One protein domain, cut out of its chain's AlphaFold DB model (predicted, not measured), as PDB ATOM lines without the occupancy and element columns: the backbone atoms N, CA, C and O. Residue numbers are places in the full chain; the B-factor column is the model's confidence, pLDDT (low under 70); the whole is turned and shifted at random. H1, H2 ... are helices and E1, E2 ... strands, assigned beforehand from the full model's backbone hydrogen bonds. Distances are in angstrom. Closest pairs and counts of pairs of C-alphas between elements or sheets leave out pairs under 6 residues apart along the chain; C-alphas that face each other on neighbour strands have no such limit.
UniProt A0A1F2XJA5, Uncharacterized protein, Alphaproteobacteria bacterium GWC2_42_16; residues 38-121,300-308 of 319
ATOM      1  N   LEU A  38      16.667 -16.741   9.375       95.69
ATOM      2  CA  LEU A  38      16.741 -17.823  10.361       95.69
ATOM      3  C   LEU A  38      17.717 -17.478  11.488       95.69
ATOM      4  O   LEU A  38      17.401 -17.669  12.662       95.69
ATOM      5  N   VAL A  39      18.879 -16.919  11.141       97.06
ATOM      6  CA  VAL A  39      19.853 -16.447  12.129       97.06
ATOM      7  C   VAL A  39      19.285 -15.265  12.915       97.06
ATOM      8  O   VAL A  39      19.415 -15.250  14.137       97.06
ATOM      9  N   VAL A  40      18.588 -14.327  12.261       96.75
ATOM     10  CA  VAL A  40      17.907 -13.205  12.939       96.75
ATOM     11  C   VAL A  40      16.866 -13.698  13.945       96.75
ATOM     12  O   VAL A  40      16.817 -13.199  15.067       96.75
ATOM     13  N   LYS A  41      16.080 -14.728  13.610       96.44
ATOM     14  CA  LYS A  41      15.139 -15.346  14.559       96.44
ATOM     15  C   LYS A  41      15.858 -15.946  15.769       96.44
ATOM     16  O   LYS A  41      15.401 -15.753  16.893       96.44
ATOM     17  N   CYS A  42      16.989 -16.628  15.572       96.06
ATOM     18  CA  CYS A  42      17.807 -17.117  16.685       96.06
ATOM     19  C   CYS A  42      18.365 -15.967  17.542       96.06
ATOM     20  O   CYS A  42      18.310 -16.059  18.765       96.06
ATOM     21  N   LEU A  43      18.850 -14.876  16.929       96.12
ATOM     22  CA  LEU A  43      19.297 -13.657  17.630       96.12
ATOM     23  C   LEU A  43      18.183 -13.114  18.520       96.12
ATOM     24  O   LEU A  43      18.370 -13.008  19.738       96.12
ATOM     25  N   GLY A  44      17.001 -12.911  17.947       95.56
ATOM     26  CA  GLY A  44      15.835 -12.415  18.659       95.56
ATOM     27  C   GLY A  44      15.411 -13.298  19.832       95.56
ATOM     28  O   GLY A  44      15.228 -12.797  20.939       95.56
ATOM     29  N   LEU A  45      15.373 -14.624  19.647       94.88
ATOM     30  CA  LEU A  45      15.087 -15.588  20.724       94.88
ATOM     31  C   LEU A  45      16.119 -15.561  21.862       94.88
ATOM     32  O   LEU A  45      15.839 -16.050  22.950       94.88
ATOM     33  N   THR A  46      17.291 -14.967  21.648       93.56
ATOM     34  CA  THR A  46      18.315 -14.769  22.687       93.56
ATOM     35  C   THR A  46      18.367 -13.340  23.238       93.56
ATOM     36  O   THR A  46      19.243 -13.021  24.042       93.56
ATOM     37  N   GLY A  47      17.413 -12.486  22.849       93.31
ATOM     38  CA  GLY A  47      17.333 -11.084  23.263       93.31
ATOM     39  C   GLY A  47      18.263 -10.153  22.477       93.31
ATOM     40  O   GLY A  47      18.501  -9.027  22.908       93.31
ATOM     41  N   ILE A  48      18.812 -10.596  21.345       94.88
ATOM     42  CA  ILE A  48      19.655  -9.772  20.475       94.88
ATOM     43  C   ILE A  48      18.789  -9.262  19.322       94.88
ATOM     44  O   ILE A  48      18.283 -10.050  18.527       94.88
ATOM     45  N   VAL A  49      18.624  -7.945  19.214       95.56
ATOM     46  CA  VAL A  49      17.840  -7.306  18.144       95.56
ATOM     47  C   VAL A  49      18.748  -6.552  17.181       95.56
ATOM     48  O   VAL A  49      19.869  -6.196  17.536       95.56
ATOM     49  N   ILE A  50      18.265  -6.264  15.974       96.12
ATOM     50  CA  ILE A  50      18.999  -5.482  14.973       96.12
ATOM     51  C   ILE A  50      18.389  -4.085  14.886       96.12
ATOM     52  O   ILE A  50      17.169  -3.927  14.835       96.12
ATOM     53  N   LYS A  51      19.237  -3.052  14.901       94.69
ATOM     54  CA  LYS A  51      18.806  -1.656  14.840       94.69
ATOM     55  C   LYS A  51      17.952  -1.407  13.595       94.69
ATOM     56  O   LYS A  51      18.374  -1.684  12.479       94.69
ATOM     57  N   GLY A  52      16.776  -0.817  13.798       89.38
ATOM     58  CA  GLY A  52      15.840  -0.490  12.719       89.38
ATOM     59  C   GLY A  52      14.928  -1.644  12.302       89.38
ATOM     60  O   GLY A  52      13.977  -1.410  11.562       89.38
ATOM     61  N   GLU A  53      15.148  -2.856  12.812       91.62
ATOM     62  CA  GLU A  53      14.241  -3.979  12.594       91.62
ATOM     63  C   GLU A  53      13.211  -4.083  13.715       91.62
ATOM     64  O   GLU A  53      13.488  -3.850  14.894       91.62
ATOM     65  N   LYS A  54      11.983  -4.440  13.338       86.06
ATOM     66  CA  LYS A  54      10.897  -4.621  14.296       86.06
ATOM     67  C   LYS A  54      11.111  -5.925  15.061       86.06
ATOM     68  O   LYS A  54      11.028  -7.000  14.474       86.06
ATOM     69  N   ALA A  55      11.330  -5.824  16.370       85.25
ATOM     70  CA  ALA A  55      11.387  -6.987  17.245       85.25
ATOM     71  C   ALA A  55      10.036  -7.721  17.273       85.25
ATOM     72  O   ALA A  55       8.968  -7.099  17.347       85.25
ATOM     73  N   ASP A  56      10.087  -9.052  17.221       89.06
ATOM     74  CA  ASP A  56       8.902  -9.881  17.414       89.06
ATOM     75  C   ASP A  56       8.437  -9.771  18.875       89.06
ATOM     76  O   ASP A  56       9.238  -9.858  19.804       89.06
ATOM     77  N   LYS A  57       7.129  -9.601  19.094       86.75
ATOM     78  CA  LYS A  57       6.549  -9.465  20.444       86.75
ATOM     79  C   LYS A  57       6.749 -10.709  21.315       86.75
ATOM     80  O   LYS A  57       6.586 -10.629  22.526       86.75
ATOM     81  N   SER A  58       7.029 -11.856  20.702       87.50
ATOM     82  CA  SER A  58       7.273 -13.128  21.380       87.50
ATOM     83  C   SER A  58       8.728 -13.336  21.802       87.50
ATOM     84  O   SER A  58       9.031 -14.354  22.432       87.50
ATOM     85  N   TRP A  59       9.629 -12.420  21.437       91.25
ATOM     86  CA  TRP A  59      11.020 -12.454  21.874       91.25
ATOM     87  C   TRP A  59      11.142 -12.043  23.347       91.25
ATOM     88  O   TRP A  59      10.316 -11.273  23.844       91.25
ATOM     89  N   PRO A  60      12.147 -12.574  24.068       90.81
ATOM     90  CA  PRO A  60      12.430 -12.147  25.432       90.81
ATOM     91  C   PRO A  60      12.829 -10.666  25.487       90.81
ATOM     92  O   PRO A  60      13.066 -10.024  24.461       90.81
ATOM     93  N   GLU A  61      12.952 -10.141  26.707       91.00
ATOM     94  CA  GLU A  61      13.487  -8.799  26.938       91.00
ATOM     95  C   GLU A  61      14.813  -8.598  26.191       91.00
ATOM     96  O   GLU A  61      15.698  -9.462  26.190       91.00
ATOM     97  N   GLN A  62      14.925  -7.444  25.538       92.69
ATOM     98  CA  GLN A  62      16.090  -7.077  24.756       92.69
ATOM     99  C   GLN A  62      17.323  -6.947  25.656       92.69
ATOM    100  O   GLN A  62      17.338  -6.188  26.619       92.69
ATOM    101  N   ARG A  63      18.389  -7.651  25.283       91.44
ATOM    102  CA  ARG A  63      19.685  -7.667  25.972       91.44
ATOM    103  C   ARG A  63      20.776  -6.941  25.193       91.44
ATOM    104  O   ARG A  63      21.708  -6.429  25.799       91.44
ATOM    105  N   TYR A  64      20.680  -6.903  23.863       94.31
ATOM    106  CA  TYR A  64      21.686  -6.272  23.006       94.31
ATOM    107  C   TYR A  64      21.072  -5.759  21.696       94.31
ATOM    108  O   TYR A  64      20.139  -6.368  21.171       94.31
ATOM    109  N   THR A  65      21.617  -4.672  21.140       96.19
ATOM    110  CA  THR A  65      21.239  -4.148  19.816       96.19
ATOM    111  C   THR A  65      22.436  -4.173  18.873       96.19
ATOM    112  O   THR A  65      23.399  -3.433  19.054       96.19
ATOM    113  N   LEU A  66      22.353  -5.003  17.839       96.38
ATOM    114  CA  LEU A  66      23.291  -5.040  16.723       96.38
ATOM    115  C   LEU A  66      23.115  -3.827  15.813       96.38
ATOM    116  O   LEU A  66      22.003  -3.339  15.603       96.38
ATOM    117  N   SER A  67      24.222  -3.378  15.225       94.44
ATOM    118  CA  SER A  67      24.223  -2.230  14.319       94.44
ATOM    119  C   SER A  67      23.625  -2.559  12.947       94.44
ATOM    120  O   SER A  67      22.972  -1.706  12.346       94.44
ATOM    121  N   SER A  68      23.810  -3.798  12.474       96.12
ATOM    122  CA  SER A  68      23.313  -4.284  11.186       96.12
ATOM    123  C   SER A  68      23.234  -5.820  11.137       96.12
ATOM    124  O   SER A  68      23.669  -6.503  12.066       96.12
ATOM    125  N   ARG A  69      22.716  -6.365  10.023       96.50
ATOM    126  CA  ARG A  69      22.739  -7.804   9.691       96.50
ATOM    127  C   ARG A  69      24.097  -8.319   9.215       96.50
ATOM    128  O   ARG A  69      24.226  -9.516   8.957       96.50
ATOM    129  N   LYS A  70      25.102  -7.456   9.037       96.94
ATOM    130  CA  LYS A  70      26.399  -7.875   8.493       96.94
ATOM    131  C   LYS A  70      26.994  -8.983   9.357       96.94
ATOM    132  O   LYS A  70      27.049  -8.870  10.579       96.94
ATOM    133  N   LEU A  71      27.489 -10.032   8.704       96.06
ATOM    134  CA  LEU A  71      28.106 -11.187   9.352       96.06
ATOM    135  C   LEU A  71      29.200 -10.767  10.345       96.06
ATOM    136  O   LEU A  71      29.334 -11.359  11.411       96.06
ATOM    137  N   GLU A  72      29.968  -9.734  10.002       94.81
ATOM    138  CA  GLU A  72      31.030  -9.194  10.849       94.81
ATOM    139  C   GLU A  72      30.491  -8.650  12.177       94.81
ATOM    140  O   GLU A  72      31.005  -9.048  13.218       94.81
ATOM    141  N   ASP A  73      29.423  -7.850  12.151       95.19
ATOM    142  CA  ASP A  73      28.779  -7.308  13.355       95.19
ATOM    143  C   ASP A  73      28.200  -8.429  14.227       95.19
ATOM    144  O   ASP A  73      28.386  -8.453  15.444       95.19
ATOM    145  N   VAL A  74      27.518  -9.391  13.595       96.75
ATOM    146  CA  VAL A  74      26.881 -10.514  14.296       96.75
ATOM    147  C   VAL A  74      27.924 -11.374  15.004       96.75
ATOM    148  O   VAL A  74      27.740 -11.723  16.171       96.75
ATOM    149  N   ILE A  75      29.034 -11.697  14.331       95.81
ATOM    150  CA  ILE A  75      30.112 -12.528  14.887       95.81
ATOM    151  C   ILE A  75      30.713 -11.903  16.141       95.81
ATOM    152  O   ILE A  75      30.972 -12.637  17.092       95.81
ATOM    153  N   GLU A  76      30.926 -10.586  16.176       94.19
ATOM    154  CA  GLU A  76      31.502  -9.930  17.355       94.19
ATOM    155  C   GLU A  76      30.630 -10.142  18.606       94.19
ATOM    156  O   GLU A  76      31.157 -10.371  19.696       94.19
ATOM    157  N   VAL A  77      29.305 -10.198  18.455       94.12
ATOM    158  CA  VAL A  77      28.381 -10.488  19.563       94.12
ATOM    159  C   VAL A  77      28.309 -11.981  19.868       94.12
ATOM    160  O   VAL A  77      28.563 -12.393  21.000       94.12
ATOM    161  N   VAL A  78      28.005 -12.829  18.879       94.31
ATOM    162  CA  VAL A  78      27.748 -14.258  19.144       94.31
ATOM    163  C   VAL A  78      29.009 -15.022  19.557       94.31
ATOM    164  O   VAL A  78      28.900 -16.042  20.237       94.31
ATOM    165  N   GLN A  79      30.202 -14.521  19.210       92.69
ATOM    166  CA  GLN A  79      31.486 -15.031  19.710       92.69
ATOM    167  C   GLN A  79      31.863 -14.492  21.100       92.69
ATOM    168  O   GLN A  79      32.841 -14.966  21.673       92.69
ATOM    169  N   GLY A  80      31.111 -13.528  21.644       89.81
ATOM    170  CA  GLY A  80      31.340 -12.933  22.964       89.81
ATOM    171  C   GLY A  80      32.419 -11.852  23.014       89.81
ATOM    172  O   GLY A  80      32.883 -11.529  24.101       89.81
ATOM    173  N   LYS A  81      32.833 -11.294  21.871       90.06
ATOM    174  CA  LYS A  81      33.849 -10.230  21.816       90.06
ATOM    175  C   LYS A  81      33.280  -8.856  22.166       90.06
ATOM    176  O   LYS A  81      33.960  -8.067  22.809       90.06
ATOM    177  N   ALA A  82      32.045  -8.585  21.747       89.81
ATOM    178  CA  ALA A  82      31.348  -7.341  22.050       89.81
ATOM    179  C   ALA A  82      30.761  -7.346  23.469       89.81
ATOM    180  O   ALA A  82      30.920  -6.376  24.204       89.81
ATOM    181  N   ASP A  83      30.101  -8.441  23.857       86.88
ATOM    182  CA  ASP A  83      29.620  -8.666  25.222       86.88
ATOM    183  C   ASP A  83      29.548 -10.183  25.524       86.88
ATOM    184  O   ASP A  83      28.716 -10.898  24.953       86.88
ATOM    185  N   PRO A  84      30.393 -10.701  26.436       84.94
ATOM    186  CA  PRO A  84      30.384 -12.110  26.835       84.94
ATOM    187  C   PRO A  84      29.055 -12.594  27.437       84.94
ATOM    188  O   PRO A  84      28.759 -13.789  27.389       84.94
ATOM    189  N   LYS A  85      28.235 -11.701  28.010       83.12
ATOM    190  CA  LYS A  85      26.976 -12.067  28.685       83.12
ATOM    191  C   LYS A  85      25.880 -12.492  27.713       83.12
ATOM    192  O   LYS A  85      24.988 -13.248  28.093       83.12
ATOM    193  N   VAL A  86      25.959 -12.041  26.463       85.31
ATOM    194  CA  VAL A  86      24.994 -12.371  25.402       85.31
ATOM    195  C   VAL A  86      25.580 -13.324  24.354       85.31
ATOM    196  O   VAL A  86      24.936 -13.614  23.349       85.31
ATOM    197  N   SER A  87      26.790 -13.850  24.590       89.69
ATOM    198  CA  SER A  87      27.469 -14.748  23.658       89.69
ATOM    199  C   SER A  87      26.732 -16.075  23.478       89.69
ATOM    200  O   SER A  87      26.194 -16.658  24.429       89.69
ATOM    201  N   TRP A  88      26.800 -16.608  22.261       92.19
ATOM    202  CA  TRP A  88      26.374 -17.971  21.950       92.19
ATOM    203  C   TRP A  88      27.521 -18.962  22.086       92.19
ATOM    204  O   TRP A  88      27.328 -20.051  22.622       92.19
ATOM    205  N   LYS A  89      28.724 -18.571  21.644       87.69
ATOM    206  CA  LYS A  89      29.942 -19.347  21.865       87.69
ATOM    207  C   LYS A  89      30.191 -19.472  23.357       87.69
ATOM    208  O   LYS A  89      30.188 -18.468  24.078       87.69
ATOM    209  N   LYS A  90      30.466 -20.698  23.795       78.69
ATOM    210  CA  LYS A  90      30.943 -20.976  25.147       78.69
ATOM    211  C   LYS A  90      32.360 -21.524  25.107       78.69
ATOM    212  O   LYS A  90      32.740 -22.252  24.186       78.69
ATOM    213  N   ASP A  91      33.135 -21.114  26.101       70.12
ATOM    214  CA  ASP A  91      34.466 -21.649  26.347       70.12
ATOM    215  C   ASP A  91      34.345 -22.917  27.202       70.12
ATOM    216  O   ASP A  91      33.454 -23.028  28.046       70.12
ATOM    217  N   GLY A  92      35.222 -23.887  26.952       69.88
ATOM    218  CA  GLY A  92      35.156 -25.216  27.559       69.88
ATOM    219  C   GLY A  92      34.375 -26.245  26.733       69.88
ATOM    220  O   GLY A  92      34.083 -26.051  25.551       69.88
ATOM    221  N   GLU A  93      34.082 -27.386  27.360       66.69
ATOM    222  CA  GLU A  93      33.491 -28.545  26.690       66.69
ATOM    223  C   GLU A  93      31.984 -28.398  26.458       66.69
ATOM    224  O   GLU A  93      31.223 -28.018  27.351       66.69
ATOM    225  N   ARG A  94      31.520 -28.787  25.262       64.00
ATOM    226  CA  ARG A  94      30.116 -28.626  24.833       64.00
ATOM    227  C   ARG A  94      29.108 -29.391  25.697       64.00
ATOM    228  O   ARG A  94      27.921 -29.097  25.649       64.00
ATOM    229  N   TRP A  95      29.531 -30.393  26.462       60.28
ATOM    230  CA  TRP A  95      28.650 -31.124  27.380       60.28
ATOM    231  C   TRP A  95      28.603 -30.528  28.790       60.28
ATOM    232  O   TRP A  95      27.806 -31.005  29.592       60.28
ATOM    233  N   ASN A  96      29.358 -29.468  29.077       59.16
ATOM    234  CA  ASN A  96      29.348 -28.773  30.370       59.16
ATOM    235  C   ASN A  96      28.565 -27.445  30.323       59.16
ATOM    236  O   ASN A  96      28.770 -26.565  31.153       59.16
ATOM    237  N   MET A  97      27.684 -27.259  29.334       64.12
ATOM    238  CA  MET A  97      26.976 -25.989  29.140       64.12
ATOM    239  C   MET A  97      25.713 -25.892  30.003       64.12
ATOM    240  O   MET A  97      24.711 -26.529  29.692       64.12
ATOM    241  N   SER A  98      25.753 -25.042  31.032       52.03
ATOM    242  CA  SER A  98      24.621 -24.741  31.927       52.03
ATOM    243  C   SER A  98      24.123 -23.285  31.859       52.03
ATOM    244  O   SER A  98      23.135 -22.946  32.499       52.03
ATOM    245  N   ASN A  99      24.788 -22.395  31.105       51.88
ATOM    246  CA  ASN A  99      24.735 -20.948  31.398       51.88
ATOM    247  C   ASN A  99      24.120 -20.047  30.312       51.88
ATOM    248  O   ASN A  99      24.207 -18.822  30.418       51.88
ATOM    249  N   LEU A 100      23.511 -20.590  29.253       64.19
ATOM    250  CA  LEU A 100      22.625 -19.763  28.430       64.19
ATOM    251  C   LEU A 100      21.300 -19.644  29.186       64.19
ATOM    252  O   LEU A 100      20.602 -20.639  29.347       64.19
ATOM    253  N   LEU A 101      20.982 -18.435  29.669       70.50
ATOM    254  CA  LEU A 101      19.718 -18.100  30.340       70.50
ATOM    255  C   LEU A 101      18.549 -18.169  29.339       70.50
ATOM    256  O   LEU A 101      17.984 -17.136  28.962       70.50
ATOM    257  N   LEU A 102      18.253 -19.377  28.860       85.75
ATOM    258  CA  LEU A 102      17.127 -19.716  28.004       85.75
ATOM    259  C   LEU A 102      16.025 -20.289  28.884       85.75
ATOM    260  O   LEU A 102      16.255 -21.225  29.648       85.75
ATOM    261  N   SER A 103      14.809 -19.777  28.727       90.19
ATOM    262  CA  SER A 103      13.646 -20.526  29.190       90.19
ATOM    263  C   SER A 103      13.500 -21.803  28.360       90.19
ATOM    264  O   SER A 103      13.862 -21.838  27.180       90.19
ATOM    265  N   VAL A 104      12.886 -22.833  28.939       91.31
ATOM    266  CA  VAL A 104      12.574 -24.088  28.234       91.31
ATOM    267  C   VAL A 104      11.768 -23.825  26.957       91.31
ATOM    268  O   VAL A 104      12.046 -24.399  25.907       91.31
ATOM    269  N   SER A 105      10.802 -22.903  27.010       91.94
ATOM    270  CA  SER A 105       9.993 -22.511  25.850       91.94
ATOM    271  C   SER A 105      10.827 -21.892  24.723       91.94
ATOM    272  O   SER A 105      10.613 -22.203  23.553       91.94
ATOM    273  N   THR A 106      11.808 -21.054  25.063       93.06
ATOM    274  CA  THR A 106      12.739 -20.455  24.100       93.06
ATOM    275  C   THR A 106      13.659 -21.519  23.509       93.06
ATOM    276  O   THR A 106      13.845 -21.568  22.294       93.06
ATOM    277  N   ALA A 107      14.185 -22.410  24.352       93.06
ATOM    278  CA  ALA A 107      15.024 -23.521  23.922       93.06
ATOM    279  C   ALA A 107      14.295 -24.436  22.920       93.06
ATOM    280  O   ALA A 107      14.860 -24.759  21.878       93.06
ATOM    281  N   LYS A 108      13.022 -24.775  23.169       93.00
ATOM    282  CA  LYS A 108      12.192 -25.553  22.230       93.00
ATOM    283  C   LYS A 108      12.052 -24.863  20.870       93.00
ATOM    284  O   LYS A 108      12.309 -25.500  19.856       93.00
ATOM    285  N   LYS A 109      11.756 -23.557  20.842       94.00
ATOM    286  CA  LYS A 109      11.676 -22.776  19.590       94.00
ATOM    287  C   LYS A 109      13.004 -22.744  18.825       94.00
ATOM    288  O   LYS A 109      13.014 -22.844  17.604       94.00
ATOM    289  N   ILE A 110      14.133 -22.615  19.527       94.31
ATOM    290  CA  ILE A 110      15.469 -22.660  18.904       94.31
ATOM    291  C   ILE A 110      15.717 -24.030  18.262       94.31
ATOM    292  O   ILE A 110      16.208 -24.102  17.137       94.31
ATOM    293  N   LEU A 111      15.373 -25.114  18.959       92.69
ATOM    294  CA  LEU A 111      15.534 -26.470  18.435       92.69
ATOM    295  C   LEU A 111      14.624 -26.735  17.231       92.69
ATOM    296  O   LEU A 111      15.085 -27.333  16.260       92.69
ATOM    297  N   GLU A 112      13.385 -26.245  17.260       92.44
ATOM    298  CA  GLU A 112      12.446 -26.304  16.136       92.44
ATOM    299  C   GLU A 112      12.987 -25.551  14.912       92.44
ATOM    300  O   GLU A 112      13.031 -26.107  13.815       92.44
ATOM    301  N   LEU A 113      13.510 -24.329  15.099       92.88
ATOM    302  CA  LEU A 113      14.208 -23.599  14.034       92.88
ATOM    303  C   LEU A 113      15.389 -24.400  13.483       92.88
ATOM    304  O   LEU A 113      15.612 -24.419  12.275       92.88
ATOM    305  N   GLY A 114      16.140 -25.080  14.351       90.69
ATOM    306  CA  GLY A 114      17.209 -25.983  13.943       90.69
ATOM    307  C   GLY A 114      16.724 -27.125  13.052       90.69
ATOM    308  O   GLY A 114      17.313 -27.391  12.007       90.69
ATOM    309  N   GLN A 115      15.658 -27.805  13.458       88.94
ATOM    310  CA  GLN A 115      15.128 -28.965  12.749       88.94
ATOM    311  C   GLN A 115      14.492 -28.588  11.409       88.94
ATOM    312  O   GLN A 115      14.868 -29.160  10.387       88.94
ATOM    313  N   GLU A 116      13.569 -27.628  11.422       88.12
ATOM    314  CA  GLU A 116      12.739 -27.281  10.263       88.12
ATOM    315  C   GLU A 116      13.379 -26.180   9.407       88.12
ATOM    316  O   GLU A 116      13.383 -26.261   8.183       88.12
ATOM    317  N   GLY A 117      13.963 -25.156  10.036       89.06
ATOM    318  CA  GLY A 117      14.553 -24.015   9.330       89.06
ATOM    319  C   GLY A 117      15.938 -24.314   8.764       89.06
ATOM    320  O   GLY A 117      16.191 -24.095   7.584       89.06
ATOM    321  N   PHE A 118      16.841 -24.834   9.598       89.75
ATOM    322  CA  PHE A 118      18.203 -25.190   9.177       89.75
ATOM    323  C   PHE A 118      18.320 -26.617   8.610       89.75
ATOM    324  O   PHE A 118      19.408 -27.017   8.201       89.75
ATOM    325  N   GLY A 119      17.218 -27.375   8.568       87.88
ATOM    326  CA  GLY A 119      17.140 -28.677   7.900       87.88
ATOM    327  C   GLY A 119      17.734 -29.857   8.675       87.88
ATOM    328  O   GLY A 119      17.912 -30.930   8.103       87.88
ATOM    329  N   PHE A 120      18.024 -29.714   9.974       86.88
ATOM    330  CA  PHE A 120      18.672 -30.775  10.762       86.88
ATOM    331  C   PHE A 120      17.756 -31.951  11.136       86.88
ATOM    332  O   PHE A 120      18.209 -32.896  11.788       86.88
ATOM    333  N   LYS A 121      16.477 -31.900  10.746       87.19
ATOM    334  CA  LYS A 121      15.517 -33.000  10.906       87.19
ATOM    335  C   LYS A 121      15.846 -34.209  10.034       87.19
ATOM    336  O   LYS A 121      15.577 -35.336  10.433       87.19
ATOM    337  N   PHE A 300      23.261 -26.039  20.134       92.12
ATOM    338  CA  PHE A 300      22.832 -25.456  18.884       92.12
ATOM    339  C   PHE A 300      23.417 -24.050  18.687       92.12
ATOM    340  O   PHE A 300      24.174 -23.792  17.757       92.12
ATOM    341  N   LEU A 301      23.168 -23.128  19.604       94.06
ATOM    342  CA  LEU A 301      23.660 -21.761  19.434       94.06
ATOM    343  C   LEU A 301      25.199 -21.677  19.378       94.06
ATOM    344  O   LEU A 301      25.728 -20.945  18.537       94.06
ATOM    345  N   ASP A 302      25.928 -22.463  20.185       93.25
ATOM    346  CA  ASP A 302      27.400 -22.534  20.119       93.25
ATOM    347  C   ASP A 302      27.877 -22.942  18.720       93.25
ATOM    348  O   ASP A 302      28.709 -22.263  18.117       93.25
ATOM    349  N   ASN A 303      27.341 -24.020  18.159       93.31
ATOM    350  CA  ASN A 303      27.752 -24.478  16.836       93.31
ATOM    351  C   ASN A 303      27.343 -23.503  15.728       93.31
ATOM    352  O   ASN A 303      28.146 -23.252  14.834       93.31
ATOM    353  N   LEU A 304      26.148 -22.903  15.805       95.12
ATOM    354  CA  LEU A 304      25.729 -21.862  14.865       95.12
ATOM    355  C   LEU A 304      26.709 -20.684  14.890       95.12
ATOM    356  O   LEU A 304      27.159 -20.233  13.839       95.12
ATOM    357  N   SER A 305      27.130 -20.246  16.081       95.44
ATOM    358  CA  SER A 305      28.142 -19.194  16.218       95.44
ATOM    359  C   SER A 305      29.454 -19.561  15.507       95.44
ATOM    360  O   SER A 305      30.064 -18.715  14.850       95.44
ATOM    361  N   ARG A 306      29.874 -20.831  15.584       94.69
ATOM    362  CA  ARG A 306      31.100 -21.340  14.953       94.69
ATOM    363  C   ARG A 306      30.961 -21.505  13.443       94.69
ATOM    364  O   ARG A 306      31.946 -21.288  12.739       94.69
ATOM    365  N   ILE A 307      29.776 -21.857  12.942       95.62
ATOM    366  CA  ILE A 307      29.466 -21.851  11.504       95.62
ATOM    367  C   ILE A 307      29.648 -20.432  10.965       95.62
ATOM    368  O   ILE A 307      30.429 -20.232  10.039       95.62
ATOM    369  N   LEU A 308      29.013 -19.440  11.599       96.81
ATOM    370  CA  LEU A 308      29.121 -18.035  11.193       96.81
ATOM    371  C   LEU A 308      30.580 -17.561  11.190       96.81
ATOM    372  O   LEU A 308      31.045 -16.994  10.201       96.81
TER     373      LEU A 308
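Overview. This is residues 38 to 121 and 300 to 308 of the 319 residues of an uncharacterized protein of Alphaproteobacteria bacterium GWC2_42_16 (UniProt A0A1F2XJA5). Four short helices stand round a small middle, with H1 nearest the centre and H3 side by side with it, H4 packing on H2, and a tiny ribbon of two strands, E1 and E2, set beside H1 and H2 on the side away from H3. Two long loops make much of the rest: residues 51 to 63 swing out between the two strands, and residues 79 to 103 join H2 to H3. The printed part has 93 residues, with four named helices and two named strands in the order H1, E1, E2, H2, H3, H4; the sheet is E1 beside E2, parallel. The class is mostly helix, though under half of the printed residues are in named elements. The whole is compact, with a radius of gyration of the C-alphas of 12.5 A and spans of 35 by 27 by 23 A.

Along the chain. The printed part begins with H1, residues 38 to 45, 10.7 A from first to last C-alpha; C-alpha 38 is at (16.741, -17.823, 10.361). E1 follows at residues 48 to 50, 7.0 A long, and E2 at residues 64 to 66, 6.6 A long. H2 is residues 71 to 78, 10.3 A long. H3, the longest helix, is residues 104 to 117, 19.0 A long, from C-alpha 104 at (12.574, -24.088, 28.234) to C-alpha 117 at (14.553, -24.015, 9.330). After the cut comes H4, residues 300 to 308, 12.4 A long, ending with C-alpha 308 at (29.121, -18.035, 11.193).

Arrangement. H1 and H3 touch at a shallow tilt of 4 degrees and run opposite ways; their closest C-alphas are those of Leu 45 and Thr 106, 6.4 A apart. The closest C-alphas of H1 and E1 are those of Leu 43 and Val 49, 6.5 A apart. E1 and E2 are parallel neighbours, with 33 degrees between their directions; C-alphas 48 and 64 face each other at 4.8 A. Across this pair N 49 and O 64 are 2.9 A apart and N 66 and O 49 are 2.8 A apart, both within hydrogen-bond range. The closest C-alphas of E2 and H2 are those of Leu 66 and Asp 73, 6.8 A apart. H1 and H2 are near each other, with 5 pairs of C-alphas within 10 A. H2 and H4 touch and run opposite ways at a shallow tilt of 32 degrees, only just short of steep; their closest C-alphas, those of Val 78 and Ser 305, are 5.8 A apart. H3 and H4 only just touch, with 3 pairs of C-alphas within 8 A; H3 does so with residues 110 to 114 alone. The closest C-alphas of H3 and H4 are those of Leu 111 and Phe 300, 7.4 A apart, and the two helices run the same way at a steep tilt of 46 degrees. H1 and H4 are close but not clearly touching, with the C-alphas of Cys 42 and Leu 301 the closest at 8.0 A. H2 and H3 are apart. In H1, H3 and H4 every O i to N i+4 pair is within hydrogen-bond range; in H2 it is 3 of 4.

Size, cuts and confidence. The C-alphas farthest apart in the domain are those of Gly 52 and Trp 95, 36.3 A; each lies in a long link. The links E1 to E2, 13 residues, and H2 to H3, 25 residues, are long; H1 to E1 and E2 to H2 are tight. Residues 122 to 299 are cut out and not printed, and C-alphas 121 and 300 are 13.2 A apart across the cut. The mean pLDDT of the printed part is 88.7; the model's confidence is low, under 70, at residues 92 to 100, in the link from H2 to H3.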